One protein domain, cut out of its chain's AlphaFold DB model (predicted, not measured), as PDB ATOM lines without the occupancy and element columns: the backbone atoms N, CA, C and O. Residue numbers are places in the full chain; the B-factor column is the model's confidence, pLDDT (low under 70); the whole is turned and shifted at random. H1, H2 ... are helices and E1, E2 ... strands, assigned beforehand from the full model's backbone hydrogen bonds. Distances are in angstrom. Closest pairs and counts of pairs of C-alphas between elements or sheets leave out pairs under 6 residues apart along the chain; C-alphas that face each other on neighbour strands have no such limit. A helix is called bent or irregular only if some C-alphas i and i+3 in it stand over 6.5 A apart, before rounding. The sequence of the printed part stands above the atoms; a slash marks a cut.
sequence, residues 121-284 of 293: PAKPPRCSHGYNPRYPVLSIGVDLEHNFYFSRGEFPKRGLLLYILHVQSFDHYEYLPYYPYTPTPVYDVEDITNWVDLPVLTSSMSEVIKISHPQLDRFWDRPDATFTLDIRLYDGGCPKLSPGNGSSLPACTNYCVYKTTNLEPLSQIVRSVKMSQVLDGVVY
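AT A GLANCE: This is residues 121 to 284 of the 293 residues of an uncharacterized protein of Bacteroides intestinalis DSM 17393 (UniProt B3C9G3). Two antiparallel sheets lie partly face to face as a loose sandwich, a twisted sheet of six strands and a smaller sheet of four crossing it at 42 degrees. The long hairpin of E3 and E4 runs far past the sandwich as an arm, and the one small helix, H1, only grazes the larger sheet. The printed part has 164 residues, with ten named strands and one named helix in the order E1 E2 E3 E4 E5 H1 E6 E7 E8 E9 E10, mostly strand. The sheets run E4 E3 E6 E7 E9 E10 and E5 E2 E1 E8. The whole is elongated, 59 by 36 by 30 A, and only just loose, close to compact, with a radius of gyration of the C-alphas of 18.5 A.

IN THESE COORDINATES: In the larger sheet, E3, residues 159 to 174, is 44.3 A long from C-alpha 159 at (-16.268, 53.427, -9.085), and bends by 56 degrees at residue 171. E4, residues 184 to 198, is 42.4 A long; E6, residues 226 to 235, 29.9 A. E7, residues 255 to 265, is 26.5 A long and bends by 75 degrees at residue 262. E9 is residues 276 to 279, and E10, residues 282 to 284, ends at C-alpha 284 (-0.502, 53.600, 2.362). The smaller sheet holds E1, residues 137 to 142, from C-alpha 137 at (-12.185, 62.206, 1.924), E2, residues 148 to 152, E5, residues 206 to 211, and E8, residues 271 to 274. H1 is residues 214 to 218.

HOW THE PARTS SIT: E4 and E3 form a hairpin, antiparallel at 168 degrees, with N 165 and O 192 2.8 A apart, within hydrogen-bond range. E3 and E6 are antiparallel, with N 164 and O 230 at 2.8 A. The hairpin of E6 and E7 has N 231 and O 258 at 2.8 A, E7 and E9 have N 257 and O 276 at 2.8 A, and the hairpin of E9 and E10 has N 284 and O 277 at 2.7 A. The facing parts of the two sheets are 10.7 A centre to centre. In the smaller sheet, whose neighbour strands are antiparallel, the pairs within hydrogen-bond range include N 208 and O 150 at 3.1 A between E5 and E2, N 141 and O 149 at 2.9 A in the hairpin of E1 and E2, and N 138 and O 273 at 2.9 A between E1 and E8. E1 and E7 are near each other, and E8 runs on into E9 at 39 degrees. H1 grazes the larger sheet with residues 215 to 218; its closest C-alpha pair with E4 is Glu 190 and Leu 216, 7.3 A. H1 is only just irregular, with C-alphas 215 and 218 6.7 A apart; its O i to N i+4 pairs are within range in 0 of 1, its O i to N i+3 pairs in 1 of 2.

THE WHOLE: The C-alphas farthest apart, those of Tyr 178 and Ser 203, are 61.6 A apart. The printed part has no cut; the link from E6 to E7, 19 residues, is long. The mean pLDDT of the printed part is 75.2, and 48 residues are under 70, among them 121 to 128, 175 to 185 and 236 to 253.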
ATOM      1  N   PRO A 121     -11.918  38.043  -3.213       45.25
ATOM      2  CA  PRO A 121     -11.645  37.215  -4.379       45.25
ATOM      3  C   PRO A 121     -10.209  37.354  -4.883       45.25
ATOM      4  O   PRO A 121      -9.802  38.414  -5.344       45.25
ATOM      5  N   ALA A 122      -9.470  36.245  -4.752       45.28
ATOM      6  CA  ALA A 122      -8.182  35.911  -5.355       45.28
ATOM      7  C   ALA A 122      -7.267  37.101  -5.672       45.28
ATOM      8  O   ALA A 122      -7.459  37.688  -6.728       45.28
ATOM      9  N   LYS A 123      -6.249  37.368  -4.816       50.22
ATOM     10  CA  LYS A 123      -5.090  38.275  -5.052       50.22
ATOM     11  C   LYS A 123      -5.222  38.997  -6.396       50.22
ATOM     12  O   LYS A 123      -4.673  38.502  -7.389       50.22
ATOM     13  N   PRO A 124      -6.036  40.065  -6.458       52.94
ATOM     14  CA  PRO A 124      -6.419  40.580  -7.751       52.94
ATOM     15  C   PRO A 124      -5.146  40.988  -8.506       52.94
ATOM     16  O   PRO A 124      -4.180  41.421  -7.862       52.94
ATOM     17  N   PRO A 125      -5.061  40.790  -9.833       56.81
ATOM     18  CA  PRO A 125      -3.902  41.238 -10.589       56.81
ATOM     19  C   PRO A 125      -3.561  42.690 -10.241       56.81
ATOM     20  O   PRO A 125      -4.441  43.505  -9.934       56.81
ATOM     21  N   ARG A 126      -2.260  43.003 -10.271       62.47
ATOM     22  CA  ARG A 126      -1.798  44.391 -10.169       62.47
ATOM     23  C   ARG A 126      -2.552  45.232 -11.181       62.47
ATOM     24  O   ARG A 126      -2.748  44.805 -12.326       62.47
ATOM     25  N   CYS A 127      -2.980  46.412 -10.766       67.06
ATOM     26  CA  CYS A 127      -3.675  47.290 -11.685       67.06
ATOM     27  C   CYS A 127      -2.687  47.776 -12.743       67.06
ATOM     28  O   CYS A 127      -1.571  48.180 -12.432       67.06
ATOM     29  N   SER A 128      -3.116  47.825 -14.001       68.62
ATOM     30  CA  SER A 128      -2.357  48.495 -15.063       68.62
ATOM     31  C   SER A 128      -2.457  50.028 -14.991       68.62
ATOM     32  O   SER A 128      -1.947  50.721 -15.869       68.62
ATOM     33  N   HIS A 129      -3.124  50.569 -13.965       71.69
ATOM     34  CA  HIS A 129      -3.338  51.995 -13.752       71.69
ATOM     35  C   HIS A 129      -3.168  52.372 -12.273       71.69
ATOM     36  O   HIS A 129      -3.442  51.576 -11.375       71.69
ATOM     37  N   GLY A 130      -2.777  53.621 -12.012       71.62
ATOM     38  CA  GLY A 130      -2.775  54.186 -10.660       71.62
ATOM     39  C   GLY A 130      -4.184  54.503 -10.145       71.62
ATOM     40  O   GLY A 130      -5.142  54.557 -10.920       71.62
ATOM     41  N   TYR A 131      -4.306  54.747  -8.841       75.50
ATOM     42  CA  TYR A 131      -5.545  55.214  -8.215       75.50
ATOM     43  C   TYR A 131      -5.553  56.746  -8.101       75.50
ATOM     44  O   TYR A 131      -4.589  57.338  -7.614       75.50
ATOM     45  N   ASN A 132      -6.646  57.388  -8.514       73.00
ATOM     46  CA  ASN A 132      -6.859  58.834  -8.397       73.00
ATOM     47  C   ASN A 132      -8.328  59.086  -8.014       73.00
ATOM     48  O   ASN A 132      -9.192  58.529  -8.699       73.00
ATOM     49  N   PRO A 133      -8.650  59.897  -6.987       74.44
ATOM     50  CA  PRO A 133      -7.821  60.819  -6.186       74.44
ATOM     51  C   PRO A 133      -6.901  60.150  -5.152       74.44
ATOM     52  O   PRO A 133      -7.154  59.033  -4.704       74.44
ATOM     53  N   ARG A 134      -5.837  60.855  -4.738       79.50
ATOM     54  CA  ARG A 134      -5.000  60.451  -3.593       79.50
ATOM     55  C   ARG A 134      -5.728  60.716  -2.281       79.50
ATOM     56  O   ARG A 134      -6.184  61.835  -2.068       79.50
ATOM     57  N   TYR A 135      -5.775  59.706  -1.413       82.56
ATOM     58  CA  TYR A 135      -6.375  59.766  -0.074       82.56
ATOM     59  C   TYR A 135      -7.718  60.525  -0.040       82.56
ATOM     60  O   TYR A 135      -7.807  61.580   0.598       82.56
ATOM     61  N   PRO A 136      -8.749  60.045  -0.765       83.06
ATOM     62  CA  PRO A 136     -10.035  60.722  -0.816       83.06
ATOM     63  C   PRO A 136     -10.617  60.900   0.582       83.06
ATOM     64  O   PRO A 136     -10.479  60.036   1.450       83.06
ATOM     65  N   VAL A 137     -11.315  62.016   0.768       85.56
ATOM     66  CA  VAL A 137     -12.185  62.206   1.924       85.56
ATOM     67  C   VAL A 137     -13.543  61.592   1.604       85.56
ATOM     68  O   VAL A 137     -14.158  61.926   0.587       85.56
ATOM     69  N   LEU A 138     -13.988  60.703   2.483       87.25
ATOM     70  CA  LEU A 138     -15.325  60.131   2.501       87.25
ATOM     71  C   LEU A 138     -16.061  60.705   3.708       87.25
ATOM     72  O   LEU A 138     -15.547  60.629   4.822       87.25
ATOM     73  N   SER A 139     -17.257  61.250   3.507       89.31
ATOM     74  CA  SER A 139     -18.163  61.531   4.618       89.31
ATOM     75  C   SER A 139     -19.237  60.463   4.685       89.31
ATOM     76  O   SER A 139     -19.824  60.080   3.672       89.31
ATOM     77  N   ILE A 140     -19.457  59.987   5.899       91.06
ATOM     78  CA  ILE A 140     -20.473  59.026   6.285       91.06
ATOM     79  C   ILE A 140     -21.487  59.819   7.089       91.06
ATOM     80  O   ILE A 140     -21.113  60.519   8.035       91.06
ATOM     81  N   GLY A 141     -22.753  59.724   6.726       88.31
ATOM     82  CA  GLY A 141     -23.809  60.343   7.498       88.31
ATOM     83  C   GLY A 141     -25.068  59.503   7.549       88.31
ATOM     84  O   GLY A 141     -25.213  58.513   6.834       88.31
ATOM     85  N   VAL A 142     -25.946  59.908   8.457       88.06
ATOM     86  CA  VAL A 142     -27.228  59.272   8.736       88.06
ATOM     87  C   VAL A 142     -28.267  60.386   8.776       88.06
ATOM     88  O   VAL A 142     -28.031  61.418   9.410       88.06
ATOM     89  N   ASP A 143     -29.356  60.238   8.028       84.62
ATOM     90  CA  ASP A 143     -30.449  61.215   8.030       84.62
ATOM     91  C   ASP A 143     -31.467  60.954   9.156       84.62
ATOM     92  O   ASP A 143     -31.322  60.030   9.954       84.62
ATOM     93  N   LEU A 144     -32.499  61.798   9.244       83.38
ATOM     94  CA  LEU A 144     -33.549  61.694  10.270       83.38
ATOM     95  C   LEU A 144     -34.425  60.439  10.134       83.38
ATOM     96  O   LEU A 144     -35.145  60.093  11.063       83.38
ATOM     97  N   GLU A 145     -34.388  59.789   8.975       82.38
ATOM     98  CA  GLU A 145     -35.065  58.524   8.689       82.38
ATOM     99  C   GLU A 145     -34.080  57.345   8.807       82.38
ATOM    100  O   GLU A 145     -34.339  56.264   8.283       82.38
ATOM    101  N   HIS A 146     -32.924  57.565   9.443       84.19
ATOM    102  CA  HIS A 146     -31.862  56.585   9.643       84.19
ATOM    103  C   HIS A 146     -31.249  55.992   8.366       84.19
ATOM    104  O   HIS A 146     -30.611  54.934   8.389       84.19
ATOM    105  N   ASN A 147     -31.390  56.672   7.230       84.56
ATOM    106  CA  ASN A 147     -30.751  56.242   5.998       84.56
ATOM    107  C   ASN A 147     -29.290  56.670   5.980       84.56
ATOM    108  O   ASN A 147     -28.945  57.801   6.328       84.56
ATOM    109  N   PHE A 148     -28.443  55.775   5.486       86.12
ATOM    110  CA  PHE A 148     -27.026  56.034   5.313       86.12
ATOM    111  C   PHE A 148     -26.796  56.817   4.038       86.12
ATOM    112  O   PHE A 148     -27.267  56.424   2.968       86.12
ATOM    113  N   TYR A 149     -26.008  57.880   4.133       86.69
ATOM    114  CA  TYR A 149     -25.479  58.554   2.964       86.69
ATOM    115  C   TYR A 149     -23.959  58.590   2.987       86.69
ATOM    116  O   TYR A 149     -23.312  58.816   4.011       86.69
ATOM    117  N   PHE A 150     -23.396  58.375   1.805       86.19
ATOM    118  CA  PHE A 150     -21.970  58.485   1.561       86.19
ATOM    119  C   PHE A 150     -21.739  59.650   0.607       86.19
ATOM    120  O   PHE A 150     -22.268  59.676  -0.511       86.19
ATOM    121  N   SER A 151     -20.942  60.622   1.040       82.12
ATOM    122  CA  SER A 151     -20.503  61.733   0.199       82.12
ATOM    123  C   SER A 151     -18.995  61.684  -0.001       82.12
ATOM    124  O   SER A 151     -18.236  61.268   0.875       82.12
ATOM    125  N   ARG A 152     -18.545  62.070  -1.193       76.94
ATOM    126  CA  ARG A 152     -17.122  62.063  -1.544       76.94
ATOM    127  C   ARG A 152     -16.787  63.246  -2.439       76.94
ATOM    128  O   ARG A 152     -17.662  63.801  -3.106       76.94
ATOM    129  N   GLY A 153     -15.508  63.611  -2.444       73.50
ATOM    130  CA  GLY A 153     -14.969  64.641  -3.330       73.50
ATOM    131  C   GLY A 153     -14.882  64.197  -4.794       73.50
ATOM    132  O   GLY A 153     -15.489  63.207  -5.206       73.50
ATOM    133  N   GLU A 154     -14.092  64.931  -5.578       73.06
ATOM    134  CA  GLU A 154     -13.883  64.635  -6.995       73.06
ATOM    135  C   GLU A 154     -13.368  63.204  -7.198       73.06
ATOM    136  O   GLU A 154     -12.429  62.747  -6.542       73.06
ATOM    137  N   PHE A 155     -13.987  62.500  -8.139       73.88
ATOM    138  CA  PHE A 155     -13.559  61.181  -8.559       73.88
ATOM    139  C   PHE A 155     -13.810  61.060 -10.063       73.88
ATOM    140  O   PHE A 155     -14.949  60.839 -10.494       73.88
ATOM    141  N   PRO A 156     -12.761  61.207 -10.886       69.12
ATOM    142  CA  PRO A 156     -12.899  61.449 -12.323       69.12
ATOM    143  C   PRO A 156     -13.352  60.215 -13.120       69.12
ATOM    144  O   PRO A 156     -13.444  60.257 -14.345       69.12
ATOM    145  N   LYS A 157     -13.640  59.102 -12.443       73.06
ATOM    146  CA  LYS A 157     -14.071  57.838 -13.036       73.06
ATOM    147  C   LYS A 157     -15.295  57.290 -12.301       73.06
ATOM    148  O   LYS A 157     -15.615  57.697 -11.186       73.06
ATOM    149  N   ARG A 158     -16.002  56.354 -12.936       75.44
ATOM    150  CA  ARG A 158     -16.969  55.524 -12.201       75.44
ATOM    151  C   ARG A 158     -16.209  54.730 -11.144       75.44
ATOM    152  O   ARG A 158     -15.004  54.562 -11.276       75.44
ATOM    153  N   GLY A 159     -16.886  54.256 -10.115       77.31
ATOM    154  CA  GLY A 159     -16.268  53.427  -9.085       77.31
ATOM    155  C   GLY A 159     -17.251  52.422  -8.517       77.31
ATOM    156  O   GLY A 159     -18.392  52.349  -8.964       77.31
ATOM    157  N   LEU A 160     -16.806  51.676  -7.517       79.50
ATOM    158  CA  LEU A 160     -17.664  50.815  -6.712       79.50
ATOM    159  C   LEU A 160     -17.408  51.129  -5.242       79.50
ATOM    160  O   LEU A 160     -16.260  51.103  -4.801       79.50
ATOM    161  N   LEU A 161     -18.470  51.428  -4.502       82.56
ATOM    162  CA  LEU A 161     -18.445  51.471  -3.047       82.56
ATOM    163  C   LEU A 161     -18.876  50.098  -2.546       82.56
ATOM    164  O   LEU A 161     -19.970  49.655  -2.874       82.56
ATOM    165  N   LEU A 162     -18.031  49.441  -1.764       82.12
ATOM    166  CA  LEU A 162     -18.370  48.261  -0.974       82.12
ATOM    167  C   LEU A 162     -18.280  48.664   0.494       82.12
ATOM    168  O   LEU A 162     -17.311  49.317   0.880       82.12
ATOM    169  N   TYR A 163     -19.241  48.262   1.314       84.88
ATOM    170  CA  TYR A 163     -19.088  48.362   2.759       84.88
ATOM    171  C   TYR A 163     -19.632  47.138   3.473       84.88
ATOM    172  O   TYR A 163     -20.563  46.477   3.006       84.88
ATOM    173  N   ILE A 164     -19.015  46.871   4.615       83.69
ATOM    174  CA  ILE A 164     -19.410  45.866   5.586       83.69
ATOM    175  C   ILE A 164     -19.634  46.622   6.887       83.69
ATOM    176  O   ILE A 164     -18.683  47.141   7.472       83.69
ATOM    177  N   LEU A 165     -20.889  46.718   7.301       86.75
ATOM    178  CA  LEU A 165     -21.304  47.323   8.554       86.75
ATOM    179  C   LEU A 165     -21.785  46.204   9.471       86.75
ATOM    180  O   LEU A 165     -22.702  45.471   9.120       86.75
ATOM    181  N   HIS A 166     -21.169  46.100  10.637       86.62
ATOM    182  CA  HIS A 166     -21.625  45.227  11.706       86.62
ATOM    183  C   HIS A 166     -22.090  46.111  12.850       86.62
ATOM    184  O   HIS A 166     -21.305  46.926  13.339       86.62
ATOM    185  N   VAL A 167     -23.344  45.958  13.259       87.94
ATOM    186  CA  VAL A 167     -23.924  46.639  14.417       87.94
ATOM    187  C   VAL A 167     -24.316  45.586  15.434       87.94
ATOM    188  O   VAL A 167     -24.883  44.556  15.074       87.94
ATOM    189  N   GLN A 168     -24.030  45.850  16.702       86.75
ATOM    190  CA  GLN A 168     -24.484  44.992  17.786       86.75
ATOM    191  C   GLN A 168     -24.902  45.798  19.008       86.75
ATOM    192  O   GLN A 168     -24.383  46.886  19.270       86.75
ATOM    193  N   SER A 169     -25.799  45.216  19.789       85.44
ATOM    194  CA  SER A 169     -26.191  45.692  21.110       85.44
ATOM    195  C   SER A 169     -26.508  44.488  21.989       85.44
ATOM    196  O   SER A 169     -26.890  43.423  21.494       85.44
ATOM    197  N   PHE A 170     -26.308  44.641  23.293       83.19
ATOM    198  CA  PHE A 170     -26.713  43.630  24.251       83.19
ATOM    199  C   PHE A 170     -28.229  43.411  24.166       83.19
ATOM    200  O   PHE A 170     -29.005  44.366  24.123       83.19
ATOM    201  N   ASP A 171     -28.644  42.148  24.144       82.19
ATOM    202  CA  ASP A 171     -30.058  41.780  24.122       82.19
ATOM    203  C   ASP A 171     -30.468  41.163  25.463       82.19
ATOM    204  O   ASP A 171     -31.187  41.775  26.257       82.19
ATOM    205  N   HIS A 172     -29.953  39.972  25.774       81.62
ATOM    206  CA  HIS A 172     -30.288  39.269  27.009       81.62
ATOM    207  C   HIS A 172     -29.198  38.275  27.425       81.62
ATOM    208  O   HIS A 172     -28.173  38.122  26.769       81.62
ATOM    209  N   TYR A 173     -29.414  37.589  28.546       77.12
ATOM    210  CA  TYR A 173     -28.596  36.458  28.976       77.12
ATOM    211  C   TYR A 173     -29.345  35.145  28.743       77.12
ATOM    212  O   TYR A 173     -30.479  34.994  29.196       77.12
ATOM    213  N   GLU A 174     -28.693  34.179  28.104       74.31
ATOM    214  CA  GLU A 174     -29.198  32.823  27.916       74.31
ATOM    215  C   GLU A 174     -28.477  31.837  28.849       74.31
ATOM    216  O   GLU A 174     -27.255  31.871  29.022       74.31
ATOM    217  N   TYR A 175     -29.239  30.930  29.462       68.06
ATOM    218  CA  TYR A 175     -28.698  29.866  30.306       68.06
ATOM    219  C   TYR A 175     -28.579  28.576  29.501       68.06
ATOM    220  O   TYR A 175     -29.579  27.929  29.190       68.06
ATOM    221  N   LEU A 176     -27.346  28.173  29.192       64.19
ATOM    222  CA  LEU A 176     -27.108  26.912  28.503       64.19
ATOM    223  C   LEU A 176     -27.335  25.727  29.459       64.19
ATOM    224  O   LEU A 176     -26.792  25.722  30.568       64.19
ATOM    225  N   PRO A 177     -28.055  24.674  29.027       56.66
ATOM    226  CA  PRO A 177     -28.439  23.561  29.897       56.66
ATOM    227  C   PRO A 177     -27.251  22.771  30.474       56.66
ATOM    228  O   PRO A 177     -27.396  22.131  31.511       56.66
ATOM    229  N   TYR A 178     -26.071  22.832  29.844       55.38
ATOM    230  CA  TYR A 178     -24.855  22.150  30.310       55.38
ATOM    231  C   TYR A 178     -23.961  22.994  31.236       55.38
ATOM    232  O   TYR A 178     -23.125  22.430  31.936       55.38
ATOM    233  N   TYR A 179     -24.144  24.320  31.279       52.16
ATOM    234  CA  TYR A 179     -23.380  25.239  32.133       52.16
ATOM    235  C   TYR A 179     -24.323  26.243  32.825       52.16
ATOM    236  O   TYR A 179     -24.300  27.437  32.527       52.16
ATOM    237  N   PRO A 180     -25.161  25.778  33.772       52.03
ATOM    238  CA  PRO A 180     -26.248  26.575  34.351       52.03
ATOM    239  C   PRO A 180     -25.785  27.722  35.265       52.03
ATOM    240  O   PRO A 180     -26.600  28.546  35.669       52.03
ATOM    241  N   TYR A 181     -24.495  27.793  35.604       55.69
ATOM    242  CA  TYR A 181     -23.964  28.762  36.571       55.69
ATOM    243  C   TYR A 181     -23.348  30.013  35.937       55.69
ATOM    244  O   TYR A 181     -23.029  30.960  36.649       55.69
ATOM    245  N   THR A 182     -23.196  30.042  34.612       59.03
ATOM    246  CA  THR A 182     -22.632  31.187  33.884       59.03
ATOM    247  C   THR A 182     -23.562  31.560  32.735       59.03
ATOM    248  O   THR A 182     -23.485  30.923  31.678       59.03
ATOM    249  N   PRO A 183     -24.458  32.548  32.925       62.38
ATOM    250  CA  PRO A 183     -25.302  33.035  31.844       62.38
ATOM    251  C   PRO A 183     -24.432  33.513  30.678       62.38
ATOM    252  O   PRO A 183     -23.465  34.252  30.869       62.38
ATOM    253  N   THR A 184     -24.766  33.074  29.468       66.81
ATOM    254  CA  THR A 184     -24.089  33.503  28.246       66.81
ATOM    255  C   THR A 184     -24.840  34.705  27.688       66.81
ATOM    256  O   THR A 184     -26.018  34.579  27.374       66.81
ATOM    257  N   PRO A 185     -24.216  35.883  27.590       68.38
ATOM    258  CA  PRO A 185     -24.868  37.032  26.978       68.38
ATOM    259  C   PRO A 185     -25.067  36.796  25.481       68.38
ATOM    260  O   PRO A 185     -24.182  36.296  24.782       68.38
ATOM    261  N   VAL A 186     -26.249  37.183  25.030       73.81
ATOM    262  CA  VAL A 186     -26.727  37.159  23.656       73.81
ATOM    263  C   VAL A 186     -26.789  38.602  23.168       73.81
ATOM    264  O   VAL A 186     -27.224  39.502  23.892       73.81
ATOM    265  N   TYR A 187     -26.322  38.808  21.942       78.00
ATOM    266  CA  TYR A 187     -26.319  40.105  21.278       78.00
ATOM    267  C   TYR A 187     -27.330  40.085  20.148       78.00
ATOM    268  O   TYR A 187     -27.375  39.130  19.371       78.00
ATOM    269  N   ASP A 188     -28.096  41.166  20.044       83.81
ATOM    270  CA  ASP A 188     -28.771  41.495  18.799       83.81
ATOM    271  C   ASP A 188     -27.695  42.018  17.849       83.81
ATOM    272  O   ASP A 188     -26.936  42.926  18.202       83.81
ATOM    273  N   VAL A 189     -27.586  41.394  16.683       84.50
ATOM    274  CA  VAL A 189     -26.531  41.649  15.705       84.50
ATOM    275  C   VAL A 189     -27.171  41.867  14.348       84.50
ATOM    276  O   VAL A 189     -28.095  41.152  13.959       84.50
ATOM    277  N   GLU A 190     -26.642  42.832  13.610       86.75
ATOM    278  CA  GLU A 190     -26.974  43.041  12.214       86.75
ATOM    279  C   GLU A 190     -25.697  43.206  11.388       86.75
ATOM    280  O   GLU A 190     -24.899  44.118  11.620       86.75
ATOM    281  N   ASP A 191     -25.528  42.316  10.411       81.25
ATOM    282  CA  ASP A 191     -24.420  42.319   9.464       81.25
ATOM    283  C   ASP A 191     -24.922  42.739   8.085       81.25
ATOM    284  O   ASP A 191     -25.688  42.038   7.423       81.25
ATOM    285  N   ILE A 192     -24.445  43.883   7.613       82.81
ATOM    286  CA  ILE A 192     -24.823  44.453   6.328       82.81
ATOM    287  C   ILE A 192     -23.598  44.451   5.433       82.81
ATOM    288  O   ILE A 192     -22.617  45.138   5.697       82.81
ATOM    289  N   THR A 193     -23.677  43.707   4.334       81.25
ATOM    290  CA  THR A 193     -22.737  43.827   3.218       81.25
ATOM    291  C   THR A 193     -23.491  44.369   2.023       81.25
ATOM    292  O   THR A 193     -24.493  43.786   1.607       81.25
ATOM    293  N   ASN A 194     -23.024  45.476   1.463       78.75
ATOM    294  CA  ASN A 194     -23.679  46.083   0.316       78.75
ATOM    295  C   ASN A 194     -22.656  46.716  -0.627       78.75
ATOM    296  O   ASN A 194     -21.574  47.138  -0.211       78.75
ATOM    297  N   TRP A 195     -23.017  46.780  -1.905       79.12
ATOM    298  CA  TRP A 195     -22.211  47.394  -2.945       79.12
ATOM    299  C   TRP A 195     -23.055  48.321  -3.807       79.12
ATOM    300  O   TRP A 195     -24.189  48.015  -4.170       79.12
ATOM    301  N   VAL A 196     -22.476  49.457  -4.176       78.81
ATOM    302  CA  VAL A 196     -23.157  50.458  -4.987       78.81
ATOM    303  C   VAL A 196     -22.210  51.014  -6.037       78.81
ATOM    304  O   VAL A 196     -21.085  51.423  -5.736       78.81
ATOM    305  N   ASP A 197     -22.678  51.035  -7.283       77.69
ATOM    306  CA  ASP A 197     -21.968  51.677  -8.384       77.69
ATOM    307  C   ASP A 197     -21.901  53.192  -8.142       77.69
ATOM    308  O   ASP A 197     -22.915  53.870  -7.977       77.69
ATOM    309  N   LEU A 198     -20.688  53.739  -8.152       77.62
ATOM    310  CA  LEU A 198     -20.449  55.164  -7.975       77.62
ATOM    311  C   LEU A 198     -20.395  55.871  -9.340       77.62
ATOM    312  O   LEU A 198     -19.590  55.485 -10.199       77.62
ATOM    313  N   PRO A 199     -21.176  56.945  -9.551       76.69
ATOM    314  CA  PRO A 199     -21.085  57.768 -10.752       76.69
ATOM    315  C   PRO A 199     -19.789  58.585 -10.773       76.69
ATOM    316  O   PRO A 199     -19.181  58.830  -9.735       76.69
ATOM    317  N   VAL A 200     -19.379  59.048 -11.955       77.44
ATOM    318  CA  VAL A 200     -18.280  60.022 -12.094       77.44
ATOM    319  C   VAL A 200     -18.662  61.320 -11.377       77.44
ATOM    320  O   VAL A 200     -19.781  61.798 -11.553       77.44
ATOM    321  N   LEU A 201     -17.734  61.912 -10.620       74.75
ATOM    322  CA  LEU A 201     -17.920  63.208  -9.961       74.75
ATOM    323  C   LEU A 201     -16.795  64.159 -10.361       74.75
ATOM    324  O   LEU A 201     -15.643  63.931 -10.006       74.75
ATOM    325  N   THR A 202     -17.137  65.222 -11.089       68.56
ATOM    326  CA  THR A 202     -16.198  66.229 -11.621       68.56
ATOM    327  C   THR A 202     -16.273  67.583 -10.898       68.56
ATOM    328  O   THR A 202     -15.726  68.567 -11.384       68.56
ATOM    329  N   SER A 203     -16.983  67.671  -9.766       61.03
ATOM    330  CA  SER A 203     -17.158  68.911  -8.992       61.03
ATOM    331  C   SER A 203     -17.057  68.664  -7.480       61.03
ATOM    332  O   SER A 203     -16.919  67.519  -7.044       61.03
ATOM    333  N   SER A 204     -17.067  69.738  -6.681       63.12
ATOM    334  CA  SER A 204     -16.940  69.682  -5.217       63.12
ATOM    335  C   SER A 204     -18.032  68.826  -4.563       63.12
ATOM    336  O   SER A 204     -19.179  68.906  -4.987       63.12
ATOM    337  N   MET A 205     -17.640  68.056  -3.534       59.78
ATOM    338  CA  MET A 205     -18.444  67.185  -2.648       59.78
ATOM    339  C   MET A 205     -19.931  67.051  -3.022       59.78
ATOM    340  O   MET A 205     -20.742  67.906  -2.677       59.78
ATOM    341  N   SER A 206     -20.287  65.936  -3.668       63.38
ATOM    342  CA  SER A 206     -21.683  65.557  -3.919       63.38
ATOM    343  C   SER A 206     -22.087  64.435  -2.971       63.38
ATOM    344  O   SER A 206     -21.310  63.502  -2.743       63.38
ATOM    345  N   GLU A 207     -23.319  64.486  -2.461       61.62
ATOM    346  CA  GLU A 207     -23.994  63.285  -1.969       61.62
ATOM    347  C   GLU A 207     -24.058  62.290  -3.130       61.62
ATOM    348  O   GLU A 207     -24.422  62.663  -4.249       61.62
ATOM    349  N   VAL A 208     -23.591  61.063  -2.906       64.00
ATOM    350  CA  VAL A 208     -23.445  60.097  -4.000       64.00
ATOM    351  C   VAL A 208     -24.558  59.070  -3.960       64.00
ATOM    352  O   VAL A 208     -25.041  58.650  -5.009       64.00
ATOM    353  N   ILE A 209     -24.925  58.623  -2.759       75.31
ATOM    354  CA  ILE A 209     -25.839  57.505  -2.560       75.31
ATOM    355  C   ILE A 209     -26.539  57.676  -1.209       75.31
ATOM    356  O   ILE A 209     -25.851  57.845  -0.204       75.31
ATOM    357  N   LYS A 210     -27.870  57.540  -1.203       81.81
ATOM    358  CA  LYS A 210     -28.702  57.300  -0.016       81.81
ATOM    359  C   LYS A 210     -29.137  55.830  -0.012       81.81
ATOM    360  O   LYS A 210     -29.685  55.353  -1.006       81.81
ATOM    361  N   ILE A 211     -28.870  55.109   1.075       84.12
ATOM    362  CA  ILE A 211     -29.179  53.681   1.238       84.12
ATOM    363  C   ILE A 211     -30.005  53.495   2.508       84.12
ATOM    364  O   ILE A 211     -29.608  53.936   3.585       84.12
ATOM    365  N   SER A 212     -31.141  52.816   2.376       85.12
ATOM    366  CA  SER A 212     -32.003  52.497   3.511       85.12
ATOM    367  C   SER A 212     -31.625  51.157   4.138       85.12
ATOM    368  O   SER A 212     -31.428  50.163   3.432       85.12
ATOM    369  N   HIS A 213     -31.551  51.139   5.467       87.94
ATOM    370  CA  HIS A 213     -31.306  49.949   6.277       87.94
ATOM    371  C   HIS A 213     -32.331  49.862   7.412       87.94
ATOM    372  O   HIS A 213     -31.962  50.049   8.569       87.94
ATOM    373  N   PRO A 214     -33.607  49.565   7.109       87.19
ATOM    374  CA  PRO A 214     -34.671  49.518   8.119       87.19
ATOM    375  C   PRO A 214     -34.386  48.506   9.240       87.19
ATOM    376  O   PRO A 214     -34.812  48.675  10.375       87.19
ATOM    377  N   GLN A 215     -33.598  47.464   8.964       87.19
ATOM    378  CA  GLN A 215     -33.134  46.523   9.983       87.19
ATOM    379  C   GLN A 215     -32.328  47.181  11.117       87.19
ATOM    380  O   GLN A 215     -32.275  46.619  12.211       87.19
ATOM    381  N   LEU A 216     -31.729  48.355  10.876       90.06
ATOM    382  CA  LEU A 216     -30.965  49.100  11.875       90.06
ATOM    383  C   LEU A 216     -31.840  49.940  12.808       90.06
ATOM    384  O   LEU A 216     -31.348  50.371  13.849       90.06
ATOM    385  N   ASP A 217     -33.133  50.112  12.500       89.94
ATOM    386  CA  ASP A 217     -34.052  50.922  13.309       89.94
ATOM    387  C   ASP A 217     -34.100  50.472  14.772       89.94
ATOM    388  O   ASP A 217     -34.229  51.284  15.684       89.94
ATOM    389  N   ARG A 218     -33.895  49.173  15.016       91.19
ATOM    390  CA  ARG A 218     -33.884  48.585  16.359       91.19
ATOM    391  C   ARG A 218     -32.664  48.942  17.217       91.19
ATOM    392  O   ARG A 218     -32.675  48.602  18.400       91.19
ATOM    393  N   PHE A 219     -31.636  49.591  16.659       91.31
ATOM    394  CA  PHE A 219     -30.387  49.923  17.358       91.31
ATOM    395  C   PHE A 219     -30.217  51.409  17.689       91.31
ATOM    396  O   PHE A 219     -29.471  51.714  18.616       91.31
ATOM    397  N   TRP A 220     -30.873  52.337  16.984       88.75
ATOM    398  CA  TRP A 220     -30.585  53.777  17.129       88.75
ATOM    399  C   TRP A 220     -30.874  54.342  18.515       88.75
ATOM    400  O   TRP A 220     -30.120  55.181  19.001       88.75
ATOM    401  N   ASP A 221     -31.908  53.825  19.176       86.31
ATOM    402  CA  ASP A 221     -32.280  54.242  20.528       86.31
ATOM    403  C   ASP A 221     -31.526  53.470  21.628       86.31
ATOM    404  O   ASP A 221     -31.734  53.717  22.819       86.31
ATOM    405  N   ARG A 222     -30.642  52.526  21.264       86.50
ATOM    406  CA  ARG A 222     -29.898  51.707  22.228       86.50
ATOM    407  C   ARG A 222     -28.562  52.372  22.587       86.50
ATOM    408  O   ARG A 222     -27.674  52.468  21.740       86.50
ATOM    409  N   PRO A 223     -28.364  52.811  23.843       83.19
ATOM    410  CA  PRO A 223     -27.164  53.553  24.241       83.19
ATOM    411  C   PRO A 223     -25.886  52.699  24.265       83.19
ATOM    412  O   PRO A 223     -24.785  53.244  24.311       83.19
ATOM    413  N   ASP A 224     -26.027  51.377  24.274       80.31
ATOM    414  CA  ASP A 224     -24.957  50.384  24.215       80.31
ATOM    415  C   ASP A 224     -24.696  49.865  22.790       80.31
ATOM    416  O   ASP A 224     -23.804  49.036  22.607       80.31
ATOM    417  N   ALA A 225     -25.441  50.340  21.781       86.38
ATOM    418  CA  ALA A 225     -25.208  49.944  20.401       86.38
ATOM    419  C   ALA A 225     -23.825  50.398  19.930       86.38
ATOM    420  O   ALA A 225     -23.443  51.569  20.027       86.38
ATOM    421  N   THR A 226     -23.086  49.449  19.372       85.94
ATOM    422  CA  THR A 226     -21.750  49.660  18.823       85.94
ATOM    423  C   THR A 226     -21.692  49.193  17.384       85.94
ATOM    424  O   THR A 226     -22.513  48.383  16.949       85.94
ATOM    425  N   PHE A 227     -20.719  49.705  16.637       86.56
ATOM    426  CA  PHE A 227     -20.511  49.305  15.258       86.56
ATOM    427  C   PHE A 227     -19.038  49.072  14.926       86.56
ATOM    428  O   PHE A 227     -18.139  49.642  15.541       86.56
ATOM    429  N   THR A 228     -18.820  48.250  13.903       84.94
ATOM    430  CA  THR A 228     -17.575  48.192  13.130       84.94
ATOM    431  C   THR A 228     -17.914  48.387  11.660       84.94
ATOM    432  O   THR A 228     -19.020  48.064  11.216       84.94
ATOM    433  N   LEU A 229     -16.988  48.960  10.898       86.38
ATOM    434  CA  LEU A 229     -17.252  49.375   9.525       86.38
ATOM    435  C   LEU A 229     -15.989  49.234   8.679       86.38
ATOM    436  O   LEU A 229     -14.962  49.818   9.012       86.38
ATOM    437  N   ASP A 230     -16.069  48.477   7.586       85.38
ATOM    438  CA  ASP A 230     -15.057  48.371   6.523       85.38
ATOM    439  C   ASP A 230     -15.668  48.961   5.252       85.38
ATOM    440  O   ASP A 230     -16.666  48.444   4.760       85.38
ATOM    441  N   ILE A 231     -15.111  50.060   4.743       86.69
ATOM    442  CA  ILE A 231     -15.528  50.694   3.490       86.69
ATOM    443  C   ILE A 231     -14.386  50.623   2.498       86.69
ATOM    444  O   ILE A 231     -13.265  51.045   2.792       86.69
ATOM    445  N   ARG A 232     -14.705  50.200   1.278       85.00
ATOM    446  CA  ARG A 232     -13.779  50.121   0.156       85.00
ATOM    447  C   ARG A 232     -14.327  50.873  -1.043       85.00
ATOM    448  O   ARG A 232     -15.433  50.607  -1.506       85.00
ATOM    449  N   LEU A 233     -13.533  51.806  -1.560       83.50
ATOM    450  CA  LEU A 233     -13.827  52.542  -2.786       83.50
ATOM    451  C   LEU A 233     -12.896  52.074  -3.896       83.50
ATOM    452  O   LEU A 233     -11.717  52.438  -3.928       83.50
ATOM    453  N   TYR A 234     -13.429  51.308  -4.833       79.00
ATOM    454  CA  TYR A 234     -12.700  50.857  -6.009       79.00
ATOM    455  C   TYR A 234     -12.820  51.873  -7.148       79.00
ATOM    456  O   TYR A 234     -13.887  52.449  -7.374       79.00
ATOM    457  N   ASP A 235     -11.728  52.069  -7.888       72.69
ATOM    458  CA  ASP A 235     -11.741  52.823  -9.144       72.69
ATOM    459  C   ASP A 235     -12.360  51.951 -10.254       72.69
ATOM    460  O   ASP A 235     -12.005  50.789 -10.423       72.69
ATOM    461  N   GLY A 236     -13.268  52.506 -11.050       64.31
ATOM    462  CA  GLY A 236     -13.869  51.864 -12.221       64.31
ATOM    463  C   GLY A 236     -12.911  51.702 -13.402       64.31
ATOM    464  O   GLY A 236     -13.299  51.124 -14.413       64.31
ATOM    465  N   GLY A 237     -11.664  52.176 -13.289       63.66
ATOM    466  CA  GLY A 237     -10.556  51.731 -14.141       63.66
ATOM    467  C   GLY A 237     -10.213  50.244 -13.975       63.66
ATOM    468  O   GLY A 237      -9.567  49.661 -14.847       63.66
ATOM    469  N   CYS A 238     -10.668  49.626 -12.886       63.12
ATOM    470  CA  CYS A 238     -10.420  48.229 -12.602       63.12
ATOM    471  C   CYS A 238     -11.323  47.308 -13.434       63.12
ATOM    472  O   CYS A 238     -12.544  47.494 -13.441       63.12
ATOM    473  N   PRO A 239     -10.764  46.289 -14.117       54.38
ATOM    474  CA  PRO A 239     -11.575  45.311 -14.829       54.38
ATOM    475  C   PRO A 239     -12.513  44.603 -13.845       54.38
ATOM    476  O   PRO A 239     -12.099  44.231 -12.751       54.38
ATOM    477  N   LYS A 240     -13.786  44.428 -14.210       57.16
ATOM    478  CA  LYS A 240     -14.729  43.616 -13.425       57.16
ATOM    479  C   LYS A 240     -14.307  42.144 -13.506       57.16
ATOM    480  O   LYS A 240     -13.810  41.722 -14.554       57.16
ATOM    481  N   LEU A 241     -14.497  41.359 -12.443       49.91
ATOM    482  CA  LEU A 241     -14.348  39.903 -12.537       49.91
ATOM    483  C   LEU A 241     -15.281  39.386 -13.649       49.91
ATOM    484  O   LEU A 241     -16.446  39.774 -13.722       49.91
ATOM    485  N   SER A 242     -14.742  38.580 -14.570       35.09
ATOM    486  CA  SER A 242     -15.474  38.103 -15.752       35.09
ATOM    487  C   SER A 242     -16.820  37.440 -15.403       35.09
ATOM    488  O   SER A 242     -16.955  36.845 -14.330       35.09
ATOM    489  N   PRO A 243     -17.801  37.434 -16.331       36.97
ATOM    490  CA  PRO A 243     -19.220  37.180 -16.041       36.97
ATOM    491  C   PRO A 243     -19.579  35.735 -15.649       36.97
ATOM    492  O   PRO A 243     -20.753  35.431 -15.469       36.97
ATOM    493  N   GLY A 244     -18.604  34.829 -15.531       36.44
ATOM    494  CA  GLY A 244     -18.846  33.399 -15.306       36.44
ATOM    495  C   GLY A 244     -19.341  33.032 -13.903       36.44
ATOM    496  O   GLY A 244     -19.908  31.958 -13.745       36.44
ATOM    497  N   ASN A 245     -19.174  33.917 -12.911       40.25
ATOM    498  CA  ASN A 245     -19.525  33.653 -11.504       40.25
ATOM    499  C   ASN A 245     -20.573  34.619 -10.918       40.25
ATOM    500  O   ASN A 245     -20.774  34.631  -9.708       40.25
ATOM    501  N   GLY A 246     -21.210  35.471 -11.732       40.09
ATOM    502  CA  GLY A 246     -22.199  36.442 -11.234       40.09
ATOM    503  C   GLY A 246     -21.647  37.500 -10.263       40.09
ATOM    504  O   GLY A 246     -22.427  38.201  -9.625       40.09
ATOM    505  N   SER A 247     -20.320  37.632 -10.140       46.69
ATOM    506  CA  SER A 247     -19.680  38.583  -9.226       46.69
ATOM    507  C   SER A 247     -19.455  39.938  -9.898       46.69
ATOM    508  O   SER A 247     -18.816  40.026 -10.945       46.69
ATOM    509  N   SER A 248     -19.967  41.001  -9.277       49.44
ATOM    510  CA  SER A 248     -19.772  42.409  -9.651       49.44
ATOM    511  C   SER A 248     -18.464  43.005  -9.110       49.44
ATOM    512  O   SER A 248     -18.222  44.201  -9.290       49.44
ATOM    513  N   LEU A 249     -17.624  42.203  -8.443       53.41
ATOM    514  CA  LEU A 249     -16.468  42.710  -7.713       53.41
ATOM    515  C   LEU A 249     -15.303  43.090  -8.655       53.41
ATOM    516  O   LEU A 249     -15.075  42.423  -9.673       53.41
ATOM    517  N   PRO A 250     -14.551  44.164  -8.352       57.28
ATOM    518  CA  PRO A 250     -13.424  44.611  -9.168       57.28
ATOM    519  C   PRO A 250     -12.250  43.634  -9.055       57.28
ATOM    520  O   PRO A 250     -11.852  43.242  -7.964       57.28
ATOM    521  N   ALA A 251     -11.658  43.264 -10.188       57.56
ATOM    522  CA  ALA A 251     -10.559  42.307 -10.286       57.56
ATOM    523  C   ALA A 251      -9.184  42.942 -10.015       57.56
ATOM    524  O   ALA A 251      -8.182  42.474 -10.539       57.56
ATOM    525  N   CYS A 252      -9.109  44.033  -9.255       64.81
ATOM    526  CA  CYS A 252      -7.895  44.830  -9.116       64.81
ATOM    527  C   CYS A 252      -7.592  45.126  -7.636       64.81
ATOM    528  O   CYS A 252      -8.499  45.196  -6.809       64.81
ATOM    529  N   THR A 253      -6.314  45.302  -7.296       66.75
ATOM    530  CA  THR A 253      -5.862  45.543  -5.911       66.75
ATOM    531  C   THR A 253      -5.841  47.016  -5.510       66.75
ATOM    532  O   THR A 253      -5.531  47.309  -4.357       66.75
ATOM    533  N   ASN A 254      -6.190  47.935  -6.420       77.81
ATOM    534  CA  ASN A 254      -6.186  49.366  -6.135       77.81
ATOM    535  C   ASN A 254      -7.557  49.844  -5.652       77.81
ATOM    536  O   ASN A 254      -8.496  49.991  -6.437       77.81
ATOM    537  N   TYR A 255      -7.653  50.147  -4.362       80.44
ATOM    538  CA  TYR A 255      -8.845  50.720  -3.739       80.44
ATOM    539  C   TYR A 255      -8.465  51.649  -2.590       80.44
ATOM    540  O   TYR A 255      -7.356  51.592  -2.066       80.44
ATOM    541  N   CYS A 256      -9.383  52.520  -2.187       84.44
ATOM    542  CA  CYS A 256      -9.260  53.225  -0.916       84.44
ATOM    543  C   CYS A 256     -10.023  52.477   0.161       84.44
ATOM    544  O   CYS A 256     -11.108  51.972  -0.110       84.44
ATOM    545  N   VAL A 257      -9.470  52.429   1.368       85.94
ATOM    546  CA  VAL A 257     -10.053  51.726   2.505       85.94
ATOM    547  C   VAL A 257     -10.160  52.639   3.714       85.94
ATOM    548  O   VAL A 257      -9.253  53.412   4.028       85.94
ATOM    549  N   TYR A 258     -11.291  52.536   4.393       87.38
ATOM    550  CA  TYR A 258     -11.488  53.036   5.742       87.38
ATOM    551  C   TYR A 258     -12.024  51.883   6.577       87.38
ATOM    552  O   TYR A 258     -12.983  51.232   6.169       87.38
ATOM    553  N   LYS A 259     -11.401  51.628   7.726       83.81
ATOM    554  CA  LYS A 259     -11.826  50.566   8.629       83.81
ATOM    555  C   LYS A 259     -11.848  51.079  10.060       83.81
ATOM    556  O   LYS A 259     -10.866  51.664  10.507       83.81
ATOM    557  N   THR A 260     -12.939  50.817  10.767       79.88
ATOM    558  CA  THR A 260     -12.985  50.848  12.229       79.88
ATOM    559  C   THR A 260     -13.260  49.436  12.731       79.88
ATOM    560  O   THR A 260     -14.286  48.831  12.414       79.88
ATOM    561  N   THR A 261     -12.257  48.878  13.405       66.44
ATOM    562  CA  THR A 261     -12.255  47.541  14.024       66.44
ATOM    563  C   THR A 261     -12.579  47.604  15.511       66.44
ATOM    564  O   THR A 261     -12.988  46.597  16.085       66.44
ATOM    565  N   ASN A 262     -12.430  48.782  16.119       68.12
ATOM    566  CA  ASN A 262     -12.864  49.039  17.482       68.12
ATOM    567  C   ASN A 262     -14.390  49.134  17.510       68.12
ATOM    568  O   ASN A 262     -14.992  49.726  16.617       68.12
ATOM    569  N   LEU A 263     -15.008  48.597  18.562       73.31
ATOM    570  CA  LEU A 263     -16.418  48.848  18.835       73.31
ATOM    571  C   LEU A 263     -16.626  50.306  19.219       73.31
ATOM    572  O   LEU A 263     -16.483  50.689  20.380       73.31
ATOM    573  N   GLU A 264     -16.972  51.118  18.236       83.44
ATOM    574  CA  GLU A 264     -17.313  52.508  18.470       83.44
ATOM    575  C   GLU A 264     -18.814  52.642  18.740       83.44
ATOM    576  O   GLU A 264     -19.605  51.877  18.182       83.44
ATOM    577  N   PRO A 265     -19.241  53.607  19.573       85.75
ATOM    578  CA  PRO A 265     -20.659  53.884  19.764       85.75
ATOM    579  C   PRO A 265     -21.335  54.195  18.427       85.75
ATOM    580  O   PRO A 265     -20.840  55.030  17.665       85.75
ATOM    581  N   LEU A 266     -22.494  53.586  18.156       87.81
ATOM    582  CA  LEU A 266     -23.253  53.814  16.917       87.81
ATOM    583  C   LEU A 266     -23.582  55.302  16.706       87.81
ATOM    584  O   LEU A 266     -23.567  55.791  15.580       87.81
ATOM    585  N   SER A 267     -23.757  56.056  17.794       84.25
ATOM    586  CA  SER A 267     -23.951  57.512  17.776       84.25
ATOM    587  C   SER A 267     -22.802  58.305  17.139       84.25
ATOM    588  O   SER A 267     -22.992  59.456  16.752       84.25
ATOM    589  N   GLN A 268     -21.614  57.713  16.997       87.44
ATOM    590  CA  GLN A 268     -20.447  58.348  16.386       87.44
ATOM    591  C   GLN A 268     -20.290  58.013  14.897       87.44
ATOM    592  O   GLN A 268     -19.319  58.448  14.279       87.44
ATOM    593  N   ILE A 269     -21.185  57.233  14.288       88.69
ATOM    594  CA  ILE A 269     -21.018  56.765  12.902       88.69
ATOM    595  C   ILE A 269     -20.948  57.904  11.871       88.69
ATOM    596  O   ILE A 269     -20.295  57.759  10.839       88.69
ATOM    597  N   VAL A 270     -21.558  59.054  12.173       90.31
ATOM    598  CA  VAL A 270     -21.523  60.256  11.331       90.31
ATOM    599  C   VAL A 270     -20.165  60.946  11.450       90.31
ATOM    600  O   VAL A 270     -19.813  61.464  12.508       90.31
ATOM    601  N   ARG A 271     -19.388  60.960  10.362       90.00
ATOM    602  CA  ARG A 271     -18.025  61.519  10.336       90.00
ATOM    603  C   ARG A 271     -17.490  61.726   8.923       90.00
ATOM    604  O   ARG A 271     -17.950  61.099   7.975       90.00
ATOM    605  N   SER A 272     -16.435  62.527   8.808       89.25
ATOM    606  CA  SER A 272     -15.617  62.635   7.595       89.25
ATOM    607  C   SER A 272     -14.234  62.048   7.846       89.25
ATOM    608  O   SER A 272     -13.576  62.393   8.825       89.25
ATOM    609  N   VAL A 273     -13.791  61.159   6.961       88.56
ATOM    610  CA  VAL A 273     -12.558  60.382   7.121       88.56
ATOM    611  C   VAL A 273     -11.707  60.468   5.865       88.56
ATOM    612  O   VAL A 273     -12.203  60.376   4.741       88.56
ATOM    613  N   LYS A 274     -10.400  60.642   6.056       88.06
ATOM    614  CA  LYS A 274      -9.416  60.552   4.978       88.06
ATOM    615  C   LYS A 274      -9.039  59.083   4.818       88.06
ATOM    616  O   LYS A 274      -8.538  58.468   5.755       88.06
ATOM    617  N   MET A 275      -9.330  58.505   3.659       88.12
ATOM    618  CA  MET A 275      -9.169  57.068   3.442       88.12
ATOM    619  C   MET A 275      -7.714  56.704   3.143       88.12
ATOM    620  O   MET A 275      -7.027  57.438   2.430       88.12
ATOM    621  N   SER A 276      -7.271  55.544   3.627       85.44
ATOM    622  CA  SER A 276      -5.996  54.932   3.236       85.44
ATOM    623  C   SER A 276      -6.083  54.395   1.810       85.44
ATOM    624  O   SER A 276      -7.161  54.024   1.349       85.44
ATOM    625  N   GLN A 277      -4.957  54.319   1.103       84.62
ATOM    626  CA  GLN A 277      -4.906  53.733  -0.238       84.62
ATOM    627  C   GLN A 277      -4.262  52.360  -0.178       84.62
ATOM    628  O   GLN A 277      -3.177  52.208   0.367       84.62
ATOM    629  N   VAL A 278      -4.898  51.372  -0.783       79.19
ATOM    630  CA  VAL A 278      -4.282  50.082  -1.068       79.19
ATOM    631  C   VAL A 278      -3.851  50.124  -2.522       79.19
ATOM    632  O   VAL A 278      -4.698  50.303  -3.391       79.19
ATOM    633  N   LEU A 279      -2.548  50.027  -2.787       76.88
ATOM    634  CA  LEU A 279      -1.997  49.964  -4.142       76.88
ATOM    635  C   LEU A 279      -1.151  48.703  -4.275       76.88
ATOM    636  O   LEU A 279      -0.236  48.492  -3.478       76.88
ATOM    637  N   ASP A 280      -1.468  47.857  -5.253       72.25
ATOM    638  CA  ASP A 280      -0.790  46.574  -5.491       72.25
ATOM    639  C   ASP A 280      -0.660  45.694  -4.226       72.25
ATOM    640  O   ASP A 280       0.309  44.952  -4.049       72.25
ATOM    641  N   GLY A 281      -1.646  45.783  -3.325       69.62
ATOM    642  CA  GLY A 281      -1.687  45.048  -2.057       69.62
ATOM    643  C   GLY A 281      -0.902  45.681  -0.901       69.62
ATOM    644  O   GLY A 281      -0.840  45.089   0.174       69.62
ATOM    645  N   VAL A 282      -0.320  46.869  -1.089       73.00
ATOM    646  CA  VAL A 282       0.354  47.637  -0.034       73.00
ATOM    647  C   VAL A 282      -0.565  48.750   0.455       73.00
ATOM    648  O   VAL A 282      -1.101  49.507  -0.351       73.00
ATOM    649  N   VAL A 283      -0.738  48.857   1.775       78.94
ATOM    650  CA  VAL A 283      -1.522  49.926   2.407       78.94
ATOM    651  C   VAL A 283      -0.636  51.147   2.630       78.94
ATOM    652  O   VAL A 283       0.421  51.059   3.252       78.94
ATOM    653  N   TYR A 284      -1.101  52.294   2.160       81.94
ATOM    654  CA  TYR A 284      -0.502  53.600   2.362       81.94
ATOM    655  C   TYR A 284      -1.455  54.453   3.188       81.94
ATOM    656  O   TYR A 284      -2.640  54.570   2.861       81.94
TER     657      TYR A 284